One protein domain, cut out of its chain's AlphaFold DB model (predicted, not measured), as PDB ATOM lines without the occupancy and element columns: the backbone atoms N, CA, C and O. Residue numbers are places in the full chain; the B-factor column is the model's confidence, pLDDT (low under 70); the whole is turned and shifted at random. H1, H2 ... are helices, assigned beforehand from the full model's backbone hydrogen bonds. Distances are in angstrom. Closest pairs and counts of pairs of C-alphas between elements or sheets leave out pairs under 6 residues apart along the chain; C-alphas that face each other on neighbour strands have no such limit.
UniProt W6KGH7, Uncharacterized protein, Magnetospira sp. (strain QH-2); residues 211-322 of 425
ATOM      1  N   ALA A 211      10.404   0.151  25.360       73.06
ATOM      2  CA  ALA A 211       9.360   0.393  24.367       73.06
ATOM      3  C   ALA A 211       8.024   0.832  25.006       73.06
ATOM      4  O   ALA A 211       7.358   1.750  24.514       73.06
ATOM      5  N   ASP A 212       7.625   0.220  26.128       77.19
ATOM      6  CA  ASP A 212       6.449   0.631  26.911       77.19
ATOM      7  C   ASP A 212       6.637   2.018  27.543       77.19
ATOM      8  O   ASP A 212       5.725   2.849  27.494       77.19
ATOM      9  N   ARG A 213       7.819   2.295  28.109       88.31
ATOM     10  CA  ARG A 213       8.154   3.587  28.728       88.31
ATOM     11  C   ARG A 213       8.056   4.731  27.721       88.31
ATOM     12  O   ARG A 213       7.296   5.673  27.953       88.31
ATOM     13  N   VAL A 214       8.760   4.614  26.597       84.19
ATOM     14  CA  VAL A 214       8.774   5.615  25.523       84.19
ATOM     15  C   VAL A 214       7.369   5.809  24.957       84.19
ATOM     16  O   VAL A 214       6.906   6.941  24.805       84.19
ATOM     17  N   ARG A 215       6.619   4.720  24.718       83.12
ATOM     18  CA  ARG A 215       5.260   4.826  24.173       83.12
ATOM     19  C   ARG A 215       4.289   5.515  25.130       83.12
ATOM     20  O   ARG A 215       3.448   6.281  24.659       83.12
ATOM     21  N   ARG A 216       4.378   5.258  26.440       85.44
ATOM     22  CA  ARG A 216       3.566   5.964  27.446       85.44
ATOM     23  C   ARG A 216       3.891   7.451  27.484       85.44
ATOM     24  O   ARG A 216       2.969   8.248  27.345       85.44
ATOM     25  N   SER A 217       5.175   7.800  27.565       87.69
ATOM     26  CA  SER A 217       5.611   9.199  27.554       87.69
ATOM     27  C   SER A 217       5.122   9.922  26.297       87.69
ATOM     28  O   SER A 217       4.518  10.986  26.388       87.69
ATOM     29  N   TYR A 218       5.251   9.296  25.123       87.12
ATOM     30  CA  TYR A 218       4.696   9.819  23.877       87.12
ATOM     31  C   TYR A 218       3.183  10.096  23.973       87.12
ATOM     32  O   TYR A 218       2.741  11.171  23.578       87.12
ATOM     33  N   GLN A 219       2.379   9.157  24.498       89.25
ATOM     34  CA  GLN A 219       0.928   9.352  24.661       89.25
ATOM     35  C   GLN A 219       0.582  10.510  25.595       89.25
ATOM     36  O   GLN A 219      -0.329  11.279  25.297       89.25
ATOM     37  N   GLU A 220       1.283  10.618  26.717       91.88
ATOM     38  CA  GLU A 220       1.060  11.675  27.701       91.88
ATOM     39  C   GLU A 220       1.388  13.041  27.102       91.88
ATOM     40  O   GLU A 220       0.567  13.952  27.167       91.88
ATOM     41  N   ARG A 221       2.530  13.150  26.421       93.06
ATOM     42  CA  ARG A 221       3.004  14.398  25.821       93.06
ATOM     43  C   ARG A 221       2.109  14.894  24.688       93.06
ATOM     44  O   ARG A 221       1.763  16.070  24.675       93.06
ATOM     45  N   ILE A 222       1.696  14.025  23.755       93.62
ATOM     46  CA  ILE A 222       0.785  14.458  22.676       93.62
ATOM     47  C   ILE A 222      -0.578  14.868  23.231       93.62
ATOM     48  O   ILE A 222      -1.196  15.790  22.705       93.62
ATOM     49  N   LYS A 223      -1.048  14.191  24.287       92.69
ATOM     50  CA  LYS A 223      -2.314  14.521  24.930       92.69
ATOM     51  C   LYS A 223      -2.221  15.876  25.619       92.69
ATOM     52  O   LYS A 223      -3.061  16.724  25.357       92.69
ATOM     53  N   GLN A 224      -1.179  16.088  26.417       95.12
ATOM     54  CA  GLN A 224      -0.932  17.358  27.086       95.12
ATOM     55  C   GLN A 224      -0.854  18.515  26.079       95.12
ATOM     56  O   GLN A 224      -1.596  19.481  26.213       95.12
ATOM     57  N   ALA A 225      -0.032  18.387  25.033       92.69
ATOM     58  CA  ALA A 225       0.097  19.423  24.007       92.69
ATOM     59  C   ALA A 225      -1.244  19.715  23.309       92.69
ATOM     60  O   ALA A 225      -1.608  20.868  23.091       92.69
ATOM     61  N   SER A 226      -2.012  18.670  22.988       93.44
ATOM     62  CA  SER A 226      -3.335  18.819  22.381       93.44
ATOM     63  C   SER A 226      -4.345  19.490  23.314       93.44
ATOM     64  O   SER A 226      -5.128  20.316  22.846       93.44
ATOM     65  N   ASP A 227      -4.355  19.134  24.599       94.44
ATOM     66  CA  ASP A 227      -5.269  19.691  25.599       94.44
ATOM     67  C   ASP A 227      -4.956  21.181  25.845       94.44
ATOM     68  O   ASP A 227      -5.871  22.004  25.848       94.44
ATOM     69  N   GLU A 228      -3.672  21.552  25.929       94.94
ATOM     70  CA  GLU A 228      -3.214  22.945  26.061       94.94
ATOM     71  C   GLU A 228      -3.613  23.811  24.852       94.94
ATOM     72  O   GLU A 228      -4.063  24.952  25.000       94.94
ATOM     73  N   ILE A 229      -3.480  23.278  23.632       95.19
ATOM     74  CA  ILE A 229      -3.880  23.981  22.404       95.19
ATOM     75  C   ILE A 229      -5.403  24.122  22.329       95.19
ATOM     76  O   ILE A 229      -5.910  25.189  21.977       95.19
ATOM     77  N   LEU A 230      -6.140  23.067  22.686       92.69
ATOM     78  CA  LEU A 230      -7.601  23.076  22.708       92.69
ATOM     79  C   LEU A 230      -8.146  24.082  23.730       92.69
ATOM     80  O   LEU A 230      -9.139  24.758  23.457       92.69
ATOM     81  N   GLU A 231      -7.502  24.210  24.888       94.44
ATOM     82  CA  GLU A 231      -7.856  25.206  25.895       94.44
ATOM     83  C   GLU A 231      -7.668  26.634  25.367       94.44
ATOM     84  O   GLU A 231      -8.608  27.432  25.410       94.44
ATOM     85  N   LYS A 232      -6.506  26.942  24.778       93.44
ATOM     86  CA  LYS A 232      -6.236  28.261  24.176       93.44
ATOM     87  C   LYS A 232      -7.183  28.586  23.020       93.44
ATOM     88  O   LYS A 232      -7.650  29.718  22.909       93.44
ATOM     89  N   TYR A 233      -7.519  27.595  22.192       93.19
ATOM     90  CA  TYR A 233      -8.528  27.733  21.139       93.19
ATOM     91  C   TYR A 233      -9.902  28.108  21.715       93.19
ATOM     92  O   TYR A 233     -10.527  29.065  21.262       93.19
ATOM     93  N   ARG A 234     -10.355  27.413  22.766       91.75
ATOM     94  CA  ARG A 234     -11.644  27.693  23.427       91.75
ATOM     95  C   ARG A 234     -11.695  29.065  24.091       91.75
ATOM     96  O   ARG A 234     -12.764  29.662  24.159       91.75
ATOM     97  N   GLN A 235     -10.556  29.565  24.560       94.31
ATOM     98  CA  GLN A 235     -10.420  30.921  25.099       94.31
ATOM     99  C   GLN A 235     -10.409  32.004  24.001       94.31
ATOM    100  O   GLN A 235     -10.341  33.188  24.318       94.31
ATOM    101  N   GLY A 236     -10.484  31.623  22.720       91.88
ATOM    102  CA  GLY A 236     -10.421  32.542  21.583       91.88
ATOM    103  C   GLY A 236      -9.004  33.018  21.249       91.88
ATOM    104  O   GLY A 236      -8.851  33.967  20.489       91.88
ATOM    105  N   GLY A 237      -7.971  32.380  21.812       90.88
ATOM    106  CA  GLY A 237      -6.567  32.734  21.588       90.88
ATOM    107  C   GLY A 237      -5.996  32.242  20.255       90.88
ATOM    108  O   GLY A 237      -4.972  32.758  19.822       90.88
ATOM    109  N   TYR A 238      -6.656  31.281  19.602       92.69
ATOM    110  CA  TYR A 238      -6.289  30.768  18.280       92.69
ATOM    111  C   TYR A 238      -7.517  30.652  17.383       92.69
ATOM    112  O   TYR A 238      -8.621  30.373  17.858       92.69
ATOM    113  N   SER A 239      -7.314  30.782  16.072       93.69
ATOM    114  CA  SER A 239      -8.310  30.309  15.103       93.69
ATOM    115  C   SER A 239      -8.354  28.773  15.074       93.69
ATOM    116  O   SER A 239      -7.416  28.101  15.505       93.69
ATOM    117  N   ALA A 240      -9.440  28.189  14.557       91.19
ATOM    118  CA  ALA A 240      -9.566  26.731  14.454       91.19
ATOM    119  C   ALA A 240      -8.475  26.114  13.555       91.19
ATOM    120  O   ALA A 240      -7.904  25.079  13.899       91.19
ATOM    121  N   GLU A 241      -8.151  26.773  12.438       92.75
ATOM    122  CA  GLU A 241      -7.080  26.350  11.530       92.75
ATOM    123  C   GLU A 241      -5.706  26.417  12.205       92.75
ATOM    124  O   GLU A 241      -4.935  25.457  12.154       92.75
ATOM    125  N   GLU A 242      -5.410  27.529  12.880       94.44
ATOM    126  CA  GLU A 242      -4.141  27.735  13.580       94.44
ATOM    127  C   GLU A 242      -3.944  26.706  14.697       94.44
ATOM    128  O   GLU A 242      -2.889  26.075  14.780       94.44
ATOM    129  N   ALA A 243      -4.981  26.456  15.498       94.56
ATOM    130  CA  ALA A 243      -4.960  25.431  16.533       94.56
ATOM    131  C   ALA A 243      -4.741  24.024  15.947       94.56
ATOM    132  O   ALA A 243      -3.951  23.247  16.483       94.56
ATOM    133  N   ALA A 244      -5.383  23.691  14.822       93.62
ATOM    134  CA  ALA A 244      -5.178  22.411  14.145       93.62
ATOM    135  C   ALA A 244      -3.748  22.258  13.604       93.62
ATOM    136  O   ALA A 244      -3.133  21.198  13.773       93.62
ATOM    137  N   ARG A 245      -3.195  23.315  12.995       94.38
ATOM    138  CA  ARG A 245      -1.823  23.329  12.474       94.38
ATOM    139  C   ARG A 245      -0.813  23.159  13.607       94.38
ATOM    140  O   ARG A 245       0.029  22.264  13.520       94.38
ATOM    141  N   LEU A 246      -0.955  23.918  14.693       94.81
ATOM    142  CA  LEU A 246      -0.122  23.794  15.894       94.81
ATOM    143  C   LEU A 246      -0.203  22.389  16.504       94.81
ATOM    144  O   LEU A 246       0.831  21.774  16.752       94.81
ATOM    145  N   ALA A 247      -1.410  21.840  16.682       92.81
ATOM    146  CA  ALA A 247      -1.590  20.520  17.290       92.81
ATOM    147  C   ALA A 247      -0.937  19.405  16.461       92.81
ATOM    148  O   ALA A 247      -0.292  18.509  17.011       92.81
ATOM    149  N   SER A 248      -1.066  19.471  15.133       92.00
ATOM    150  CA  SER A 248      -0.422  18.510  14.235       92.00
ATOM    151  C   SER A 248       1.107  18.638  14.230       92.00
ATOM    152  O   SER A 248       1.806  17.623  14.274       92.00
ATOM    153  N   GLY A 249       1.628  19.871  14.245       90.19
ATOM    154  CA  GLY A 249       3.062  20.160  14.284       90.19
ATOM    155  C   GLY A 249       3.712  19.679  15.577       90.19
ATOM    156  O   GLY A 249       4.696  18.940  15.532       90.19
ATOM    157  N   GLU A 250       3.114  19.999  16.726       91.44
ATOM    158  CA  GLU A 250       3.590  19.541  18.035       91.44
ATOM    159  C   GLU A 250       3.540  18.016  18.156       91.44
ATOM    160  O   GLU A 250       4.503  17.392  18.601       91.44
ATOM    161  N   ARG A 251       2.471  17.366  17.673       89.19
ATOM    162  CA  ARG A 251       2.412  15.897  17.626       89.19
ATOM    163  C   ARG A 251       3.573  15.315  16.816       89.19
ATOM    164  O   ARG A 251       4.165  14.323  17.247       89.19
ATOM    165  N   ASN A 252       3.870  15.883  15.647       88.88
ATOM    166  CA  ASN A 252       4.963  15.417  14.794       88.88
ATOM    167  C   ASN A 252       6.320  15.606  15.488       88.88
ATOM    168  O   ASN A 252       7.114  14.668  15.511       88.88
ATOM    169  N   LYS A 253       6.549  16.751  16.140       89.62
ATOM    170  CA  LYS A 253       7.754  17.014  16.939       89.62
ATOM    171  C   LYS A 253       7.921  16.010  18.083       89.62
ATOM    172  O   LYS A 253       8.940  15.331  18.162       89.62
ATOM    173  N   ILE A 254       6.886  15.830  18.902       87.31
ATOM    174  CA  ILE A 254       6.874  14.861  20.010       87.31
ATOM    175  C   ILE A 254       7.103  13.431  19.492       87.31
ATOM    176  O   ILE A 254       7.742  12.619  20.160       87.31
ATOM    177  N   MET A 255       6.591  13.100  18.303       82.62
ATOM    178  CA  MET A 255       6.824  11.802  17.673       82.62
ATOM    179  C   MET A 255       8.286  11.607  17.257       82.62
ATOM    180  O   MET A 255       8.799  10.506  17.439       82.62
ATOM    181  N   MET A 256       8.945  12.632  16.709       82.69
ATOM    182  CA  MET A 256      10.367  12.564  16.348       82.69
ATOM    183  C   MET A 256      11.238  12.385  17.589       82.69
ATOM    184  O   MET A 256      12.019  11.441  17.650       82.69
ATOM    185  N   GLU A 257      11.003  13.177  18.634       85.00
ATOM    186  CA  GLU A 257      11.731  13.034  19.898       85.00
ATOM    187  C   GLU A 257      11.519  11.650  20.539       85.00
ATOM    188  O   GLU A 257      12.447  11.044  21.067       85.00
ATOM    189  N   ALA A 258      10.301  11.102  20.471       80.12
ATOM    190  CA  ALA A 258      10.030   9.753  20.966       80.12
ATOM    191  C   ALA A 258      10.749   8.662  20.150       80.12
ATOM    192  O   ALA A 258      11.035   7.596  20.689       80.12
ATOM    193  N   ARG A 259      11.032   8.898  18.862       76.62
ATOM    194  CA  ARG A 259      11.830   7.980  18.030       76.62
ATOM    195  C   ARG A 259      13.308   8.057  18.393       76.62
ATOM    196  O   ARG A 259      13.936   7.015  18.521       76.62
ATOM    197  N   GLU A 260      13.834   9.254  18.632       78.38
ATOM    198  CA  GLU A 260      15.219   9.449  19.084       78.38
ATOM    199  C   GLU A 260      15.488   8.778  20.435       78.38
ATOM    200  O   GLU A 260      16.540   8.172  20.624       78.38
ATOM    201  N   GLN A 261      14.509   8.827  21.344       75.62
ATOM    202  CA  GLN A 261      14.565   8.166  22.652       75.62
ATOM    203  C   GLN A 261      14.334   6.646  22.596       75.62
ATOM    204  O   GLN A 261      14.510   5.971  23.608       75.62
ATOM    205  N   GLY A 262      13.881   6.108  21.459       69.06
ATOM    206  CA  GLY A 262      13.593   4.684  21.288       69.06
ATOM    207  C   GLY A 262      14.851   3.819  21.164       69.06
ATOM    208  O   GLY A 262      15.944   4.317  20.908       69.06
ATOM    209  N   THR A 263      14.687   2.501  21.307       66.88
ATOM    210  CA  THR A 263      15.754   1.525  21.018       66.88
ATOM    211  C   THR A 263      16.103   1.519  19.525       66.88
ATOM    212  O   THR A 263      15.257   1.861  18.698       66.88
ATOM    213  N   GLU A 264      17.315   1.092  19.156       63.91
ATOM    214  CA  GLU A 264      17.745   1.009  17.745       63.91
ATOM    215  C   GLU A 264      16.801   0.140  16.894       63.91
ATOM    216  O   GLU A 264      16.400   0.530  15.798       63.91
ATOM    217  N   THR A 265      16.301  -0.972  17.443       58.38
ATOM    218  CA  THR A 265      15.257  -1.793  16.807       58.38
ATOM    219  C   THR A 265      13.957  -1.013  16.582       58.38
ATOM    220  O   THR A 265      13.325  -1.108  15.527       58.38
ATOM    221  N   ALA A 266      13.525  -0.220  17.568       61.72
ATOM    222  CA  ALA A 266      12.315   0.587  17.460       61.72
ATOM    223  C   ALA A 266      12.478   1.723  16.439       61.72
ATOM    224  O   ALA A 266      11.513   2.039  15.735       61.72
ATOM    225  N   LYS A 267      13.683   2.299  16.330       67.88
ATOM    226  CA  LYS A 267      14.046   3.274  15.293       67.88
ATOM    227  C   LYS A 267      13.967   2.646  13.907       67.88
ATOM    228  O   LYS A 267      13.215   3.155  13.078       67.88
ATOM    229  N   ALA A 268      14.586   1.483  13.701       61.62
ATOM    230  CA  ALA A 268      14.520   0.754  12.432       61.62
ATOM    231  C   ALA A 268      13.068   0.443  12.014       61.62
ATOM    232  O   ALA A 268      12.662   0.691  10.876       61.62
ATOM    233  N   ILE A 269      12.222  -0.018  12.946       57.69
ATOM    234  CA  ILE A 269      10.788  -0.248  12.681       57.69
ATOM    235  C   ILE A 269      10.055   1.055  12.331       57.69
ATOM    236  O   ILE A 269       9.150   1.057  11.489       57.69
ATOM    237  N   ALA A 270      10.401   2.163  12.985       59.25
ATOM    238  CA  ALA A 270       9.786   3.457  12.726       59.25
ATOM    239  C   ALA A 270      10.160   4.009  11.342       59.25
ATOM    240  O   ALA A 270       9.273   4.512  10.643       59.25
ATOM    241  N   GLU A 271      11.423   3.869  10.945       62.78
ATOM    242  CA  GLU A 271      11.961   4.296   9.650       62.78
ATOM    243  C   GLU A 271      11.360   3.506   8.492       62.78
ATOM    244  O   GLU A 271      10.875   4.112   7.535       62.78
ATOM    245  N   MET A 272      11.275   2.177   8.621       52.84
ATOM    246  CA  MET A 272      10.629   1.321   7.618       52.84
ATOM    247  C   MET A 272       9.154   1.668   7.408       52.84
ATOM    248  O   MET A 272       8.606   1.450   6.329       52.84
ATOM    249  N   LYS A 273       8.475   2.177   8.444       54.78
ATOM    250  CA  LYS A 273       7.044   2.462   8.356       54.78
ATOM    251  C   LYS A 273       6.765   3.822   7.732       54.78
ATOM    252  O   LYS A 273       5.930   3.879   6.834       54.78
ATOM    253  N   LYS A 274       7.386   4.897   8.239       56.00
ATOM    254  CA  LYS A 274       7.329   6.273   7.693       56.00
ATOM    255  C   LYS A 274       8.492   7.104   8.242       56.00
ATOM    256  O   LYS A 274       8.516   7.345   9.454       56.00
ATOM    257  N   LYS A 275       9.360   7.628   7.367       52.72
ATOM    258  CA  LYS A 275      10.444   8.559   7.744       52.72
ATOM    259  C   LYS A 275       9.918   9.773   8.521       52.72
ATOM    260  O   LYS A 275      10.416  10.058   9.604       52.72
ATOM    261  N   GLU A 276       8.828  10.395   8.071       61.81
ATOM    262  CA  GLU A 276       8.344  11.668   8.629       61.81
ATOM    263  C   GLU A 276       6.912  11.611   9.188       61.81
ATOM    264  O   GLU A 276       6.166  10.639   9.009       61.81
ATOM    265  N   GLY A 277       6.548  12.667   9.926       69.00
ATOM    266  CA  GLY A 277       5.170  12.953  10.319       69.00
ATOM    267  C   GLY A 277       4.251  13.146   9.113       69.00
ATOM    268  O   GLY A 277       4.701  13.335   7.991       69.00
ATOM    269  N   ILE A 278       2.939  13.072   9.336       80.12
ATOM    270  CA  ILE A 278       1.976  13.342   8.258       80.12
ATOM    271  C   ILE A 278       1.940  14.860   8.047       80.12
ATOM    272  O   ILE A 278       1.841  15.595   9.037       80.12
ATOM    273  N   ALA A 279       2.025  15.314   6.794       86.94
ATOM    274  CA  ALA A 279       1.922  16.729   6.461       86.94
ATOM    275  C   ALA A 279       0.531  17.272   6.822       86.94
ATOM    276  O   ALA A 279      -0.455  16.536   6.839       86.94
ATOM    277  N   PHE A 280       0.438  18.566   7.133       88.31
ATOM    278  CA  PHE A 280      -0.838  19.156   7.545       88.31
ATOM    279  C   PHE A 280      -1.903  19.058   6.444       88.31
ATOM    280  O   PHE A 280      -3.035  18.681   6.735       88.31
ATOM    281  N   ASP A 281      -1.526  19.295   5.188       88.31
ATOM    282  CA  ASP A 281      -2.447  19.217   4.049       88.31
ATOM    283  C   ASP A 281      -2.987  17.789   3.853       88.31
ATOM    284  O   ASP A 281      -4.193  17.594   3.702       88.31
ATOM    285  N   ASP A 282      -2.143  16.767   4.031       86.62
ATOM    286  CA  ASP A 282      -2.575  15.362   4.019       86.62
ATOM    287  C   ASP A 282      -3.568  15.040   5.148       86.62
ATOM    288  O   ASP A 282      -4.392  14.128   5.027       86.62
ATOM    289  N   LEU A 283      -3.473  15.730   6.294       87.44
ATOM    290  CA  LEU A 283      -4.432  15.578   7.389       87.44
ATOM    291  C   LEU A 283      -5.769  16.228   7.043       87.44
ATOM    292  O   LEU A 283      -6.804  15.642   7.364       87.44
ATOM    293  N   LEU A 284      -5.754  17.393   6.392       89.19
ATOM    294  CA  LEU A 284      -6.968  18.062   5.928       89.19
ATOM    295  C   LEU A 284      -7.749  17.142   4.986       89.19
ATOM    296  O   LEU A 284      -8.916  16.852   5.256       89.19
ATOM    297  N   ASP A 285      -7.087  16.589   3.971       86.94
ATOM    298  CA  ASP A 285      -7.729  15.698   3.001       86.94
ATOM    299  C   ASP A 285      -8.158  14.368   3.631       86.94
ATOM    300  O   ASP A 285      -9.272  13.887   3.412       86.94
ATOM    301  N   ARG A 286      -7.333  13.789   4.515       85.38
ATOM    302  CA  ARG A 286      -7.695  12.558   5.238       85.38
ATOM    303  C   ARG A 286      -8.954  12.718   6.079       85.38
ATOM    304  O   ARG A 286      -9.737  11.775   6.204       85.38
ATOM    305  N   TYR A 287      -9.114  13.862   6.737       87.94
ATOM    306  CA  TYR A 287     -10.251  14.097   7.620       87.94
ATOM    307  C   TYR A 287     -11.455  14.724   6.910       87.94
ATOM    308  O   TYR A 287     -12.548  14.637   7.477       87.94
ATOM    309  N   ALA A 288     -11.288  15.237   5.685       86.25
ATOM    310  CA  ALA A 288     -12.363  15.674   4.789       86.25
ATOM    311  C   ALA A 288     -13.283  14.522   4.325       86.25
ATOM    312  O   ALA A 288     -14.454  14.750   4.014       86.25
ATOM    313  N   GLY A 289     -12.807  13.272   4.367       76.50
ATOM    314  CA  GLY A 289     -13.613  12.079   4.086       76.50
ATOM    315  C   GLY A 289     -13.775  11.799   2.588       76.50
ATOM    316  O   GLY A 289     -12.817  11.898   1.831       76.50
ATOM    317  N   GLU A 290     -14.975  11.403   2.150       66.19
ATOM    318  CA  GLU A 290     -15.251  11.060   0.738       66.19
ATOM    319  C   GLU A 290     -15.172  12.267  -0.210       66.19
ATOM    320  O   GLU A 290     -14.947  12.115  -1.413       66.19
ATOM    321  N   LYS A 291     -15.325  13.479   0.335       62.88
ATOM    322  CA  LYS A 291     -15.061  14.724  -0.378       62.88
ATOM    323  C   LYS A 291     -13.544  14.891  -0.439       62.88
ATOM    324  O   LYS A 291     -12.915  15.286   0.534       62.88
ATOM    325  N   LYS A 292     -12.963  14.515  -1.580       65.94
ATOM    326  CA  LYS A 292     -11.514  14.335  -1.777       65.94
ATOM    327  C   LYS A 292     -10.656  15.585  -1.560       65.94
ATOM    328  O   LYS A 292      -9.439  15.451  -1.588       65.94
ATOM    329  N   ASN A 293     -11.246  16.769  -1.394       83.06
ATOM    330  CA  ASN A 293     -10.493  17.988  -1.149       83.06
ATOM    331  C   ASN A 293     -11.111  18.813  -0.023       83.06
ATOM    332  O   ASN A 293     -12.302  19.134  -0.044       83.06
ATOM    333  N   PHE A 294     -10.277  19.219   0.931       86.94
ATOM    334  CA  PHE A 294     -10.679  20.119   2.006       86.94
ATOM    335  C   PHE A 294     -11.275  21.444   1.496       86.94
ATOM    336  O   PHE A 294     -12.192  21.996   2.104       86.94
ATOM    337  N   LYS A 295     -10.791  21.940   0.351       87.12
ATOM    338  CA  LYS A 295     -11.233  23.213  -0.239       87.12
ATOM    339  C   LYS A 295     -12.681  23.179  -0.733       87.12
ATOM    340  O   LYS A 295     -13.310  24.231  -0.803       87.12
ATOM    341  N   ASP A 296     -13.218  21.991  -1.004       88.00
ATOM    342  CA  ASP A 296     -14.590  21.803  -1.489       88.00
ATOM    343  C   ASP A 296     -15.617  21.736  -0.341       88.00
ATOM    344  O   ASP A 296     -16.824  21.611  -0.566       88.00
ATOM    345  N   LEU A 297     -15.153  21.785   0.911       87.44
ATOM    346  CA  LEU A 297     -15.999  21.736   2.098       87.44
ATOM    347  C   LEU A 297     -16.630  23.098   2.391       87.44
ATOM    348  O   LEU A 297     -16.007  24.149   2.239       87.44
ATOM    349  N   THR A 298     -17.854  23.078   2.917       90.06
ATOM    350  CA  THR A 298     -18.486  24.281   3.471       90.06
ATOM    351  C   THR A 298     -17.717  24.779   4.705       90.06
ATOM    352  O   THR A 298     -17.108  23.969   5.408       90.06
ATOM    353  N   PRO A 299     -17.790  26.074   5.071       89.12
ATOM    354  CA  PRO A 299     -17.067  26.605   6.235       89.12
ATOM    355  C   PRO A 299     -17.344  25.844   7.544       89.12
ATOM    356  O   PRO A 299     -16.455  25.643   8.368       89.12
ATOM    357  N   LYS A 300     -18.579  25.356   7.719       88.69
ATOM    358  CA  LYS A 300     -18.971  24.544   8.878       88.69
ATOM    359  C   LYS A 300     -18.304  23.163   8.875       88.69
ATOM    360  O   LYS A 300     -17.917  22.670   9.930       88.69
ATOM    361  N   GLU A 301     -18.172  22.537   7.708       90.12
ATOM    362  CA  GLU A 301     -17.474  21.256   7.555       90.12
ATOM    363  C   GLU A 301     -15.958  21.420   7.741       90.12
ATOM    364  O   GLU A 301     -15.340  20.599   8.415       90.12
ATOM    365  N   GLN A 302     -15.373  22.507   7.228       90.00
ATOM    366  CA  GLN A 302     -13.960  22.846   7.432       90.00
ATOM    367  C   GLN A 302     -13.621  22.988   8.923       90.00
ATOM    368  O   GLN A 302     -12.657  22.391   9.402       90.00
ATOM    369  N   MET A 303     -14.477  23.679   9.685       89.81
ATOM    370  CA  MET A 303     -14.344  23.766  11.142       89.81
ATOM    371  C   MET A 303     -14.360  22.400  11.828       89.81
ATOM    372  O   MET A 303     -13.521  22.140  12.691       89.81
ATOM    373  N   ALA A 304     -15.269  21.511  11.426       90.81
ATOM    374  CA  ALA A 304     -15.341  20.166  11.990       90.81
ATOM    375  C   ALA A 304     -14.073  19.345  11.691       90.81
ATOM    376  O   ALA A 304     -13.623  18.569  12.535       90.81
ATOM    377  N   VAL A 305     -13.470  19.524  10.510       92.25
ATOM    378  CA  VAL A 305     -12.199  18.882  10.147       92.25
ATOM    379  C   VAL A 305     -11.052  19.392  11.020       92.25
ATOM    380  O   VAL A 305     -10.318  18.576  11.579       92.25
ATOM    381  N   TRP A 306     -10.922  20.708  11.206       93.81
ATOM    382  CA  TRP A 306      -9.898  21.277  12.087       93.81
ATOM    383  C   TRP A 306     -10.044  20.785  13.530       93.81
ATOM    384  O   TRP A 306      -9.078  20.313  14.126       93.81
ATOM    385  N   GLU A 307     -11.259  20.788  14.074       89.75
ATOM    386  CA  GLU A 307     -11.517  20.297  15.431       89.75
ATOM    387  C   GLU A 307     -11.210  18.795  15.570       89.75
ATOM    388  O   GLU A 307     -10.664  18.335  16.580       89.75
ATOM    389  N   LYS A 308     -11.490  18.011  14.524       91.69
ATOM    390  CA  LYS A 308     -11.126  16.594  14.462       91.69
ATOM    391  C   LYS A 308      -9.610  16.400  14.441       91.69
ATOM    392  O   LYS A 308      -9.131  15.493  15.121       91.69
ATOM    393  N   ILE A 309      -8.859  17.241  13.724       91.81
ATOM    394  CA  ILE A 309      -7.386  17.225  13.722       91.81
ATOM    395  C   ILE A 309      -6.841  17.523  15.115       91.81
ATOM    396  O   ILE A 309      -5.974  16.777  15.571       91.81
ATOM    397  N   ILE A 310      -7.365  18.541  15.805       90.69
ATOM    398  CA  ILE A 310      -6.939  18.890  17.170       90.69
ATOM    399  C   ILE A 310      -7.143  17.675  18.083       90.69
ATOM    400  O   ILE A 310      -6.178  17.117  18.599       90.69
ATOM    401  N   ASN A 311      -8.373  17.163  18.168       88.62
ATOM    402  CA  ASN A 311      -8.698  16.023  19.031       88.62
ATOM    403  C   ASN A 311      -7.903  14.755  18.680       88.62
ATOM    404  O   ASN A 311      -7.456  14.013  19.558       88.62
ATOM    405  N   LYS A 312      -7.713  14.471  17.384       90.62
ATOM    406  CA  LYS A 312      -6.939  13.304  16.952       90.62
ATOM    407  C   LYS A 312      -5.448  13.464  17.205       90.62
ATOM    408  O   LYS A 312      -4.802  12.444  17.467       90.62
ATOM    409  N   SER A 313      -4.914  14.684  17.189       87.38
ATOM    410  CA  SER A 313      -3.501  14.954  17.465       87.38
ATOM    411  C   SER A 313      -3.105  14.575  18.890       87.38
ATOM    412  O   SER A 313      -2.018  14.025  19.065       87.38
ATOM    413  N   GLY A 314      -4.021  14.681  19.855       86.31
ATOM    414  CA  GLY A 314      -3.847  14.166  21.218       86.31
ATOM    415  C   GLY A 314      -4.051  12.657  21.399       86.31
ATOM    416  O   GLY A 314      -3.871  12.135  22.497       86.31
ATOM    417  N   SER A 315      -4.419  11.921  20.344       80.38
ATOM    418  CA  SER A 315      -4.711  10.482  20.420       80.38
ATOM    419  C   SER A 315      -3.683   9.640  19.655       80.38
ATOM    420  O   SER A 315      -3.446   9.827  18.456       80.38
ATOM    421  N   GLY A 316      -3.039   8.688  20.330       76.19
ATOM    422  CA  GLY A 316      -2.188   7.707  19.664       76.19
ATOM    423  C   GLY A 316      -2.971   6.593  18.987       76.19
ATOM    424  O   GLY A 316      -4.162   6.399  19.213       76.19
ATOM    425  N   ASN A 317      -2.263   5.794  18.192       71.50
ATOM    426  CA  ASN A 317      -2.819   4.544  17.683       71.50
ATOM    427  C   ASN A 317      -2.931   3.521  18.834       71.50
ATOM    428  O   ASN A 317      -1.915   3.175  19.452       71.50
ATOM    429  N   SER A 318      -4.157   3.055  19.097       71.69
ATOM    430  CA  SER A 318      -4.513   2.142  20.189       71.69
ATOM    431  C   SER A 318      -3.829   0.782  20.089       71.69
ATOM    432  O   SER A 318      -3.439   0.231  21.119       71.69
ATOM    433  N   ASP A 319      -3.620   0.268  18.880       64.56
ATOM    434  CA  ASP A 319      -3.020  -1.049  18.668       64.56
ATOM    435  C   ASP A 319      -1.542  -1.037  19.033       64.56
ATOM    436  O   ASP A 319      -1.073  -1.898  19.777       64.56
ATOM    437  N   TRP A 320      -0.812  -0.008  18.592       66.00
ATOM    438  CA  TRP A 320       0.601   0.175  18.939       66.00
ATOM    439  C   TRP A 320       0.793   0.429  20.429       66.00
ATOM    440  O   TRP A 320       1.703  -0.122  21.042       66.00
ATOM    441  N   THR A 321      -0.104   1.202  21.038       71.69
ATOM    442  CA  THR A 321      -0.088   1.425  22.486       71.69
ATOM    443  C   THR A 321      -0.378   0.133  23.259       71.69
ATOM    444  O   THR A 321       0.282  -0.145  24.260       71.69
ATOM    445  N   ARG A 322      -1.319  -0.699  22.793       67.50
ATOM    446  CA  ARG A 322      -1.613  -2.004  23.404       67.50
ATOM    447  C   ARG A 322      -0.432  -2.966  23.274       67.50
ATOM    448  O   ARG A 322      -0.087  -3.609  24.260       67.50
TER     449      ARG A 322
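What this domain is: This is residues 211 to 322 of the 425 residues of an uncharacterized protein of Magnetospira sp. (strain QH-2) (UniProt W6KGH7). Two long helices, H1 and H2, lie side by side as a hairpin, and a shorter third helix, H5, packs on both towards the end where H1 is joined to H2, making a three-helix bundle that is lopsided along its length. H4 crosses H5 steeply near that same end, while at the other end H3 folds back from the end of H2 and the short H6 sits by the first turns of H1. The printed part has 112 residues with six named helices, H1 to H6 in order along the chain, and no named strand; the class is all helix. The whole is compact, with a radius of gyration of the C-alphas of 14.9 A, and its C-alphas span 45 by 32 by 21 A.

Where its parts are: The printed part begins with H1, residues 211 to 234, the longest helix; it runs 34.5 A from C-alpha 211 at (9.360, 0.393, 24.367) to C-alpha 234 at (-11.644, 27.693, 23.427). H2, residues 240 to 260, runs 30.6 A and ends at C-alpha 260, (15.219, 9.449, 19.084). H3 is residues 264 to 273, 14.3 A from first to last C-alpha. H4 is residues 280 to 288, 12.4 A long. H5, residues 299 to 313, is 21.1 A long. H6, residues 318 to 322, is 6.0 A long and ends at C-alpha 322, (-1.613, -2.004, 23.404).

How they stand to each other: H1, H2 and H5 form a bundle, three helices side by side. H1 and H2 are a helical hairpin: they touch and run opposite ways at a shallow tilt of 17 degrees, with their closest C-alphas, those of Ile 222 and Arg 251, 5.5 A apart. H5 touches H2 and runs the same way at a shallow tilt of 23 degrees; the closest C-alphas are those of Ala 244 and Ile 310, 5.0 A apart. H5 touches H1 with residues 310 to 313 alone, and H1 touches H5 with residues 222 to 230 alone; the closest C-alphas, those of Ser 226 and Ser 313, are 6.3 A apart. Their shallow tilt of 34 degrees, opposite ways, is only just short of steep. H2 is the hub, touching four other helices. At its end, residues 259 to 260 alone touch H3, which makes a second helical hairpin with H2 at a steep tilt of 42 degrees; the C-alphas of Arg 259 and Lys 267 are the closest, at 5.9 A. H4 touches H5 at a steep tilt of 66 degrees, with the closest C-alphas, those of Tyr 287 and Val 305, 5.8 A apart. H2 and H4 only just touch, with 3 pairs of C-alphas within 8 A. H1, with residues 212 to 216 alone, and H6 only just touch, also with 3 pairs; the closest are the C-alphas of Arg 215 and Thr 321, 6.6 A apart. H3 and H6 are apart, and so are H3 and H4. In H1, H2, H3, H4, H5 and H6 every backbone O i to N i+4 pair is within hydrogen-bond range.

The domain as a whole: The two C-alphas farthest apart in the domain, those of Glu 264 and Thr 298, are 45.4 A apart, while the first and last printed C-alphas are 11.3 A apart. The printed part has no cut. The links H1 to H2, H2 to H3 and H5 to H6 are tight; those from H3 to H4 and from H4 to H5 are short, and no link is long. The mean pLDDT of the printed part is 83.0. Confidence is under 70 at residues 262 to 277, 290 to 292, 319 to 320 and 322; the mean pLDDT of H3 is 60.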